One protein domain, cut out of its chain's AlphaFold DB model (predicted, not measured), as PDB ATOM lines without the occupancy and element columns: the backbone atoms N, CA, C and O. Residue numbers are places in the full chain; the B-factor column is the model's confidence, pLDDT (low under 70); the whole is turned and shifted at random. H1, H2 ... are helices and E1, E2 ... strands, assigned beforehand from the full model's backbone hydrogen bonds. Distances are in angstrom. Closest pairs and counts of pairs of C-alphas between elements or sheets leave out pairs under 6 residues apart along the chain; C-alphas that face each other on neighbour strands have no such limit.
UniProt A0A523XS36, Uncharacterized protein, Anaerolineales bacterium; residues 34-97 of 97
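What this domain is: This is residues 34 to 97 of the 97 residues of an uncharacterized protein of Anaerolineales bacterium (UniProt A0A523XS36). Two helices, H1 and H2, run opposite ways along the two sides of a thin middle row, which is made by the strand hairpin E1 and E2 together with the stretches of residues 53 to 57 and 72 to 75 that lead into and out of it. The outline is only just flat, spanning 36 by 24 by 11 A, and the helices do not reach each other across the row. The printed part has 64 residues, with two named helices and two named strands in the order H1, E1, E2, H2; the sheet, E1 - E2, is antiparallel and the class is mixed, helices and strands. The whole is only just compact, close to loose, with a radius of gyration of the C-alphas of 12.4 A.

Where its parts are: Find C-alpha 34 at (267.466, 314.188, 319.012); from there H1, residues 34 to 47, runs 20.0 A. Look next at residues 58 to 61 for E1, 9.4 A long, and at residues 67 to 71 for E2, 10.8 A long. H2, residues 78 to 91, runs 20.4 A and ends with C-alpha 91 at (268.401, 298.470, 306.673).

How they stand to each other: Begin at the hairpin: E1 and E2 are antiparallel, at 147 degrees, with N 60 and O 69 within hydrogen-bond range at 2.8 A and N 71 and O 58 at 2.9 A. The closest C-alphas of H1 and E2 are those of Ala 38 and Tyr 70, 6.9 A apart. H1 and E1 are near each other, with 5 pairs of C-alphas within 10 A. For E1 and H2, look at the C-alphas of Ile 58 and Phe 88, the closest, 7.1 A apart. H1 and H2 are apart. In H1 and H2 every O i to N i+4 pair is within hydrogen-bond range.

The domain as a whole: The two C-alphas farthest apart are those of Val 48 and Val 97, at 36.3 A. The printed part has no cut and ends at the chain's last residue, 97. The link E1 to E2 is tight, those from H1 to E1 and E2 to H2 are short, and no link is long. Mean pLDDT of the printed part is 92.2; look to residues 95 to 97 for the values under 70.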
ATOM      1  N   ASN A  34     268.390 315.323 318.964       92.94
ATOM      2  CA  ASN A  34     267.466 314.188 319.012       92.94
ATOM      3  C   ASN A  34     268.215 312.860 319.248       92.94
ATOM      4  O   ASN A  34     267.698 311.981 319.938       92.94
ATOM      5  N   GLU A  35     269.449 312.736 318.747       94.06
ATOM      6  CA  GLU A  35     270.343 311.607 319.018       94.06
ATOM      7  C   GLU A  35     270.654 311.467 320.511       94.06
ATOM      8  O   GLU A  35     270.634 310.355 321.040       94.06
ATOM      9  N   ALA A  36     270.918 312.582 321.199       94.94
ATOM     10  CA  ALA A  36     271.196 312.577 322.631       94.94
ATOM     11  C   ALA A  36     269.966 312.136 323.438       94.94
ATOM     12  O   ALA A  36     270.095 311.311 324.345       94.94
ATOM     13  N   ILE A  37     268.767 312.594 323.060       95.12
ATOM     14  CA  ILE A  37     267.508 312.150 323.682       95.12
ATOM     15  C   ILE A  37     267.291 310.647 323.455       95.12
ATOM     16  O   ILE A  37     266.929 309.927 324.387       95.12
ATOM     17  N   ALA A  38     267.540 310.152 322.238       95.56
ATOM     18  CA  ALA A  38     267.395 308.734 321.910       95.56
ATOM     19  C   ALA A  38     268.371 307.849 322.709       95.56
ATOM     20  O   ALA A  38     267.978 306.793 323.210       95.56
ATOM     21  N   GLU A  39     269.623 308.284 322.887       96.56
ATOM     22  CA  GLU A  39     270.596 307.586 323.739       96.56
ATOM     23  C   GLU A  39     270.231 307.653 325.225       96.56
ATOM     24  O   GLU A  39     270.367 306.654 325.933       96.56
ATOM     25  N   ALA A  40     269.728 308.789 325.710       96.19
ATOM     26  CA  ALA A  40     269.254 308.903 327.086       96.19
ATOM     27  C   ALA A  40     268.093 307.933 327.355       96.19
ATOM     28  O   ALA A  40     268.090 307.221 328.362       96.19
ATOM     29  N   PHE A  41     267.153 307.822 326.413       96.25
ATOM     30  CA  PHE A  41     266.062 306.858 326.518       96.25
ATOM     31  C   PHE A  41     266.566 305.407 326.455       96.25
ATOM     32  O   PHE A  41     266.134 304.563 327.239       96.25
ATOM     33  N   ARG A  42     267.552 305.115 325.597       96.31
ATOM     34  CA  ARG A  42     268.232 303.811 325.566       96.31
ATOM     35  C   ARG A  42     268.887 303.458 326.904       96.31
ATOM     36  O   ARG A  42     268.737 302.324 327.357       96.31
ATOM     37  N   LYS A  43     269.605 304.392 327.541       96.62
ATOM     38  CA  LYS A  43     270.195 304.179 328.876       96.62
ATOM     39  C   LYS A  43     269.118 303.880 329.908       96.62
ATOM     40  O   LYS A  43     269.234 302.906 330.641       96.62
ATOM     41  N   ARG A  44     268.014 304.627 329.875       96.06
ATOM     42  CA  ARG A  44     266.866 304.379 330.747       96.06
ATOM     43  C   ARG A  44     266.287 302.968 330.570       96.06
ATOM     44  O   ARG A  44     265.966 302.320 331.565       96.06
ATOM     45  N   LEU A  45     266.161 302.474 329.335       96.19
ATOM     46  CA  LEU A  45     265.698 301.102 329.082       96.19
ATOM     47  C   LEU A  45     266.617 300.055 329.730       96.19
ATOM     48  O   LEU A  45     266.129 299.042 330.224       96.19
ATOM     49  N   LYS A  46     267.927 300.320 329.777       96.38
ATOM     50  CA  LYS A  46     268.897 299.446 330.446       96.38
ATOM     51  C   LYS A  46     268.833 299.542 331.965       96.38
ATOM     52  O   LYS A  46     268.720 298.525 332.637       96.38
ATOM     53  N   GLU A  47     268.909 300.759 332.489       96.06
ATOM     54  CA  GLU A  47     269.157 301.016 333.910       96.06
ATOM     55  C   GLU A  47     267.873 301.003 334.743       96.06
ATOM     56  O   GLU A  47     267.860 300.463 335.844       96.06
ATOM     57  N   VAL A  48     266.782 301.565 334.216       95.44
ATOM     58  CA  VAL A  48     265.521 301.719 334.959       95.44
ATOM     59  C   VAL A  48     264.528 300.618 334.608       95.44
ATOM     60  O   VAL A  48     263.873 300.076 335.492       95.44
ATOM     61  N   ALA A  49     264.398 300.277 333.323       94.12
ATOM     62  CA  ALA A  49     263.493 299.206 332.894       94.12
ATOM     63  C   ALA A  49     264.138 297.807 332.949       94.12
ATOM     64  O   ALA A  49     263.437 296.809 332.801       94.12
ATOM     65  N   GLY A  50     265.454 297.720 333.174       96.44
ATOM     66  CA  GLY A  50     266.155 296.457 333.413       96.44
ATOM     67  C   GLY A  50     266.355 295.580 332.174       96.44
ATOM     68  O   GLY A  50     266.571 294.377 332.316       96.44
ATOM     69  N   PHE A  51     266.286 296.136 330.960       97.12
ATOM     70  CA  PHE A  51     266.593 295.386 329.742       97.12
ATOM     71  C   PHE A  51     268.113 295.315 329.529       97.12
ATOM     72  O   PHE A  51     268.724 296.325 329.183       97.12
ATOM     73  N   PRO A  52     268.760 294.144 329.665       96.06
ATOM     74  CA  PRO A  52     270.212 294.045 329.518       96.06
ATOM     75  C   PRO A  52     270.679 294.326 328.083       96.06
ATOM     76  O   PRO A  52     271.736 294.925 327.874       96.06
ATOM     77  N   ASN A  53     269.871 293.950 327.087       97.06
ATOM     78  CA  ASN A  53     270.255 293.987 325.683       97.06
ATOM     79  C   ASN A  53     269.443 295.044 324.928       97.06
ATOM     80  O   ASN A  53     268.298 294.821 324.525       97.06
ATOM     81  N   VAL A  54     270.045 296.220 324.760       97.19
ATOM     82  CA  VAL A  54     269.448 297.378 324.078       97.19
ATOM     83  C   VAL A  54     270.511 297.931 323.118       97.19
ATOM     84  O   VAL A  54     271.422 298.650 323.563       97.19
ATOM     85  N   PRO A  55     270.497 297.549 321.825       95.88
ATOM     86  CA  PRO A  55     271.454 298.042 320.837       95.88
ATOM     87  C   PRO A  55     271.257 299.540 320.572       95.88
ATOM     88  O   PRO A  55     270.294 300.149 321.040       95.88
ATOM     89  N   LYS A  56     272.205 300.156 319.857       94.88
ATOM     90  CA  LYS A  56     272.142 301.579 319.502       94.88
ATOM     91  C   LYS A  56     270.871 301.869 318.679       94.88
ATOM     92  O   LYS A  56     270.603 301.107 317.747       94.88
ATOM     93  N   PRO A  57     270.098 302.926 318.993       94.31
ATOM     94  CA  PRO A  57     268.930 303.299 318.203       94.31
ATOM     95  C   PRO A  57     269.326 303.716 316.785       94.31
ATOM     96  O   PRO A  57     270.392 304.300 316.575       94.31
ATOM     97  N   ILE A  58     268.437 303.473 315.822       94.00
ATOM     98  CA  ILE A  58     268.610 303.935 314.438       94.00
ATOM     99  C   ILE A  58     267.626 305.055 314.114       94.00
ATOM    100  O   ILE A  58     266.465 305.010 314.520       94.00
ATOM    101  N   ALA A  59     268.098 306.065 313.382       93.31
ATOM    102  CA  ALA A  59     267.266 307.156 312.893       93.31
ATOM    103  C   ALA A  59     266.577 306.715 311.596       93.31
ATOM    104  O   ALA A  59     267.242 306.496 310.584       93.31
ATOM    105  N   MET A  60     265.252 306.600 311.624       90.38
ATOM    106  CA  MET A  60     264.449 306.279 310.448       90.38
ATOM    107  C   MET A  60     264.190 307.558 309.660       90.38
ATOM    108  O   MET A  60     263.759 308.571 310.222       90.38
ATOM    109  N   ARG A  61     264.486 307.520 308.358       89.81
ATOM    110  CA  ARG A  61     264.490 308.700 307.490       89.81
ATOM    111  C   ARG A  61     263.485 308.571 306.357       89.81
ATOM    112  O   ARG A  61     263.274 307.481 305.829       89.81
ATOM    113  N   ASN A  62     262.887 309.694 305.973       89.31
ATOM    114  CA  ASN A  62     262.020 309.762 304.799       89.31
ATOM    115  C   ASN A  62     262.833 309.846 303.488       89.31
ATOM    116  O   ASN A  62     264.067 309.840 303.492       89.31
ATOM    117  N   THR A  63     262.131 309.957 302.360       88.69
ATOM    118  CA  THR A  63     262.712 310.141 301.016       88.69
ATOM    119  C   THR A  63     263.604 311.386 300.907       88.69
ATOM    120  O   THR A  63     264.565 311.382 300.142       88.69
ATOM    121  N   LEU A  64     263.347 312.419 301.721       90.12
ATOM    122  CA  LEU A  64     264.137 313.654 301.821       90.12
ATOM    123  C   LEU A  64     265.313 313.555 302.812       90.12
ATOM    124  O   LEU A  64     265.939 314.563 303.127       90.12
ATOM    125  N   ASN A  65     265.618 312.357 303.324       86.38
ATOM    126  CA  ASN A  65     266.675 312.095 304.307       86.38
ATOM    127  C   ASN A  65     266.467 312.760 305.691       86.38
ATOM    128  O   ASN A  65     267.361 312.711 306.548       86.38
ATOM    129  N   ALA A  66     265.290 313.337 305.946       90.62
ATOM    130  CA  ALA A  66     264.930 313.909 307.239       90.62
ATOM    131  C   ALA A  66     264.582 312.797 308.239       90.62
ATOM    132  O   ALA A  66     263.904 311.830 307.886       90.62
ATOM    133  N   VAL A  67     265.042 312.933 309.487       91.06
ATOM    134  CA  VAL A  67     264.741 311.979 310.567       91.06
ATOM    135  C   VAL A  67     263.285 312.144 310.990       91.06
ATOM    136  O   VAL A  67     262.886 313.227 311.409       91.06
ATOM    137  N   VAL A  68     262.505 311.066 310.899       91.50
ATOM    138  CA  VAL A  68     261.086 311.054 311.288       91.50
ATOM    139  C   VAL A  68     260.926 310.525 312.713       91.50
ATOM    140  O   VAL A  68     260.220 311.120 313.521       91.50
ATOM    141  N   TYR A  69     261.605 309.424 313.045       91.94
ATOM    142  CA  TYR A  69     261.615 308.837 314.388       91.94
ATOM    143  C   TYR A  69     262.862 307.973 314.606       91.94
ATOM    144  O   TYR A  69     263.542 307.590 313.654       91.94
ATOM    145  N   TYR A  70     263.150 307.641 315.866       93.81
ATOM    146  CA  TYR A  70     264.180 306.663 316.221       93.81
ATOM    147  C   TYR A  70     263.528 305.324 316.539       93.81
ATOM    148  O   TYR A  70     262.564 305.264 317.303       93.81
ATOM    149  N   LEU A  71     264.066 304.247 315.973       94.31
ATOM    150  CA  LEU A  71     263.658 302.888 316.305       94.31
ATOM    151  C   LEU A  71     264.571 302.343 317.407       94.31
ATOM    152  O   LEU A  71     265.790 302.270 317.237       94.31
ATOM    153  N   LEU A  72     263.965 301.958 318.530       95.12
ATOM    154  CA  LEU A  72     264.637 301.321 319.659       95.12
ATOM    155  C   LEU A  72     264.211 299.860 319.772       95.12
ATOM    156  O   LEU A  72     263.069 299.507 319.487       95.12
ATOM    157  N   PHE A  73     265.133 299.025 320.241       95.81
ATOM    158  CA  PHE A  73     264.877 297.629 320.561       95.81
ATOM    159  C   PHE A  73     265.387 297.329 321.962       95.81
ATOM    160  O   PHE A  73     266.483 297.761 322.309       95.81
ATOM    161  N   ALA A  74     264.622 296.573 322.743       96.88
ATOM    162  CA  ALA A  74     264.999 296.162 324.086       96.88
ATOM    163  C   ALA A  74     264.579 294.711 324.325       96.88
ATOM    164  O   ALA A  74     263.455 294.323 324.011       96.88
ATOM    165  N   SER A  75     265.493 293.902 324.862       96.62
ATOM    166  CA  SER A  75     265.242 292.488 325.132       96.62
ATOM    167  C   SER A  75     266.061 291.975 326.312       96.62
ATOM    168  O   SER A  75     267.181 292.412 326.574       96.62
ATOM    169  N   HIS A  76     265.523 290.968 326.997       96.44
ATOM    170  CA  HIS A  76     266.267 290.184 327.984       96.44
ATOM    171  C   HIS A  76     267.105 289.060 327.354       96.44
ATOM    172  O   HIS A  76     267.893 288.426 328.049       96.44
ATOM    173  N   LYS A  77     266.957 288.791 326.049       96.44
ATOM    174  CA  LYS A  77     267.651 287.698 325.352       96.44
ATOM    175  C   LYS A  77     268.830 288.228 324.520       96.44
ATOM    176  O   LYS A  77     268.582 289.034 323.622       96.44
ATOM    177  N   PRO A  78     270.069 287.744 324.740       94.31
ATOM    178  CA  PRO A  78     271.255 288.247 324.037       94.31
ATOM    179  C   PRO A  78     271.204 287.968 322.529       94.31
ATOM    180  O   PRO A  78     271.462 288.861 321.735       94.31
ATOM    181  N   VAL A  79     270.725 286.787 322.124       96.62
ATOM    182  CA  VAL A  79     270.567 286.416 320.701       96.62
ATOM    183  C   VAL A  79     269.701 287.421 319.931       96.62
ATOM    184  O   VAL A  79     269.933 287.685 318.753       96.62
ATOM    185  N   ALA A  80     268.709 288.023 320.591       94.69
ATOM    186  CA  ALA A  80     267.842 289.000 319.947       94.69
ATOM    187  C   ALA A  80     268.582 290.310 319.625       94.69
ATOM    188  O   ALA A  80     268.268 290.957 318.630       94.69
ATOM    189  N   GLU A  81     269.588 290.688 320.420       95.25
ATOM    190  CA  GLU A  81     270.427 291.851 320.128       95.25
ATOM    191  C   GLU A  81     271.239 291.651 318.854       95.25
ATOM    192  O   GLU A  81     271.307 292.569 318.038       95.25
ATOM    193  N   ASP A  82     271.800 290.462 318.647       95.62
ATOM    194  CA  ASP A  82     272.605 290.165 317.460       95.62
ATOM    195  C   ASP A  82     271.755 290.162 316.188       95.62
ATOM    196  O   ASP A  82     272.128 290.774 315.184       95.62
ATOM    197  N   ILE A  83     270.561 289.561 316.253       96.06
ATOM    198  CA  ILE A  83     269.586 289.593 315.155       96.06
ATOM    199  C   ILE A  83     269.219 291.040 314.816       96.06
ATOM    200  O   ILE A  83     269.234 291.435 313.649       96.06
ATOM    201  N   VAL A  84     268.914 291.856 315.824       96.19
ATOM    202  CA  VAL A  84     268.499 293.242 315.595       96.19
ATOM    203  C   VAL A  84     269.653 294.102 315.097       96.19
ATOM    204  O   VAL A  84     269.448 294.885 314.174       96.19
ATOM    205  N   LYS A  85     270.874 293.924 315.612       95.50
ATOM    206  CA  LYS A  85     272.075 294.577 315.067       95.50
ATOM    207  C   LYS A  85     272.271 294.228 313.596       95.50
ATOM    208  O   LYS A  85     272.530 295.122 312.795       95.50
ATOM    209  N   TYR A  86     272.104 292.957 313.225       95.50
ATOM    210  CA  TYR A  86     272.180 292.526 311.830       95.50
ATOM    211  C   TYR A  86     271.130 293.235 310.958       95.50
ATOM    212  O   TYR A  86     271.467 293.788 309.909       95.50
ATOM    213  N   ILE A  87     269.872 293.278 311.409       94.25
ATOM    214  CA  ILE A  87     268.786 293.984 310.713       94.25
ATOM    215  C   ILE A  87     269.118 295.476 310.589       94.25
ATOM    216  O   ILE A  87     269.076 296.032 309.492       94.25
ATOM    217  N   PHE A  88     269.501 296.131 311.681       93.88
ATOM    218  CA  PHE A  88     269.833 297.554 311.690       93.88
ATOM    219  C   PHE A  88     270.974 297.861 310.720       93.88
ATOM    220  O   PHE A  88     270.821 298.735 309.875       93.88
ATOM    221  N   ASN A  89     272.055 297.083 310.729       91.69
ATOM    222  CA  ASN A  89     273.167 297.270 309.793       91.69
ATOM    223  C   ASN A  89     272.738 297.114 308.325       91.69
ATOM    224  O   ASN A  89     273.229 297.830 307.454       91.69
ATOM    225  N   LYS A  90     271.796 296.207 308.040       92.00
ATOM    226  CA  LYS A  90     271.300 295.951 306.681       92.00
ATOM    227  C   LYS A  90     270.320 297.012 306.168       92.00
ATOM    228  O   LYS A  90     270.245 297.233 304.955       92.00
ATOM    229  N   TYR A  91     269.544 297.633 307.058       88.56
ATOM    230  CA  TYR A  91     268.401 298.470 306.673       88.56
ATOM    231  C   TYR A  91     268.483 299.937 307.121       88.56
ATOM    232  O   TYR A  91     267.812 300.759 306.509       88.56
ATOM    233  N   ALA A  92     269.312 300.304 308.103       84.19
ATOM    234  CA  ALA A  92     269.329 301.658 308.680       84.19
ATOM    235  C   ALA A  92     269.644 302.777 307.673       84.19
ATOM    236  O   ALA A  92     269.211 303.909 307.863       84.19
ATOM    237  N   ASN A  93     270.369 302.464 306.596       79.75
ATOM    238  CA  ASN A  93     270.733 303.427 305.554       79.75
ATOM    239  C   ASN A  93     269.833 303.354 304.311       79.75
ATOM    240  O   ASN A  93     270.100 304.032 303.318       79.75
ATOM    241  N   ARG A  94     268.784 302.520 304.319       80.19
ATOM    242  CA  ARG A  94     267.837 302.482 303.202       80.19
ATOM    243  C   ARG A  94     266.913 303.689 303.284       80.19
ATOM    244  O   ARG A  94     266.372 303.995 304.343       80.19
ATOM    245  N   ARG A  95     266.730 304.371 302.155       66.25
ATOM    246  CA  ARG A  95     265.749 305.452 302.036       66.25
ATOM    247  C   ARG A  95     264.348 304.845 302.037       66.25
ATOM    248  O   ARG A  95     264.157 303.778 301.452       66.25
ATOM    249  N   GLY A  96     263.400 305.513 302.696       63.53
ATOM    250  CA  GLY A  96     261.983 305.217 302.486       63.53
ATOM    251  C   GLY A  96     261.679 305.297 300.990       63.53
ATOM    252  O   GLY A  96     262.193 306.202 300.331       63.53
ATOM    253  N   VAL A  97     260.952 304.309 300.469       54.16
ATOM    254  CA  VAL A  97     260.479 304.278 299.077       54.16
ATOM    255  C   VAL A  97     259.203 305.096 298.984       54.16
ATOM    256  O   VAL A  97     258.369 304.939 299.905       54.16
TER     257      VAL A  97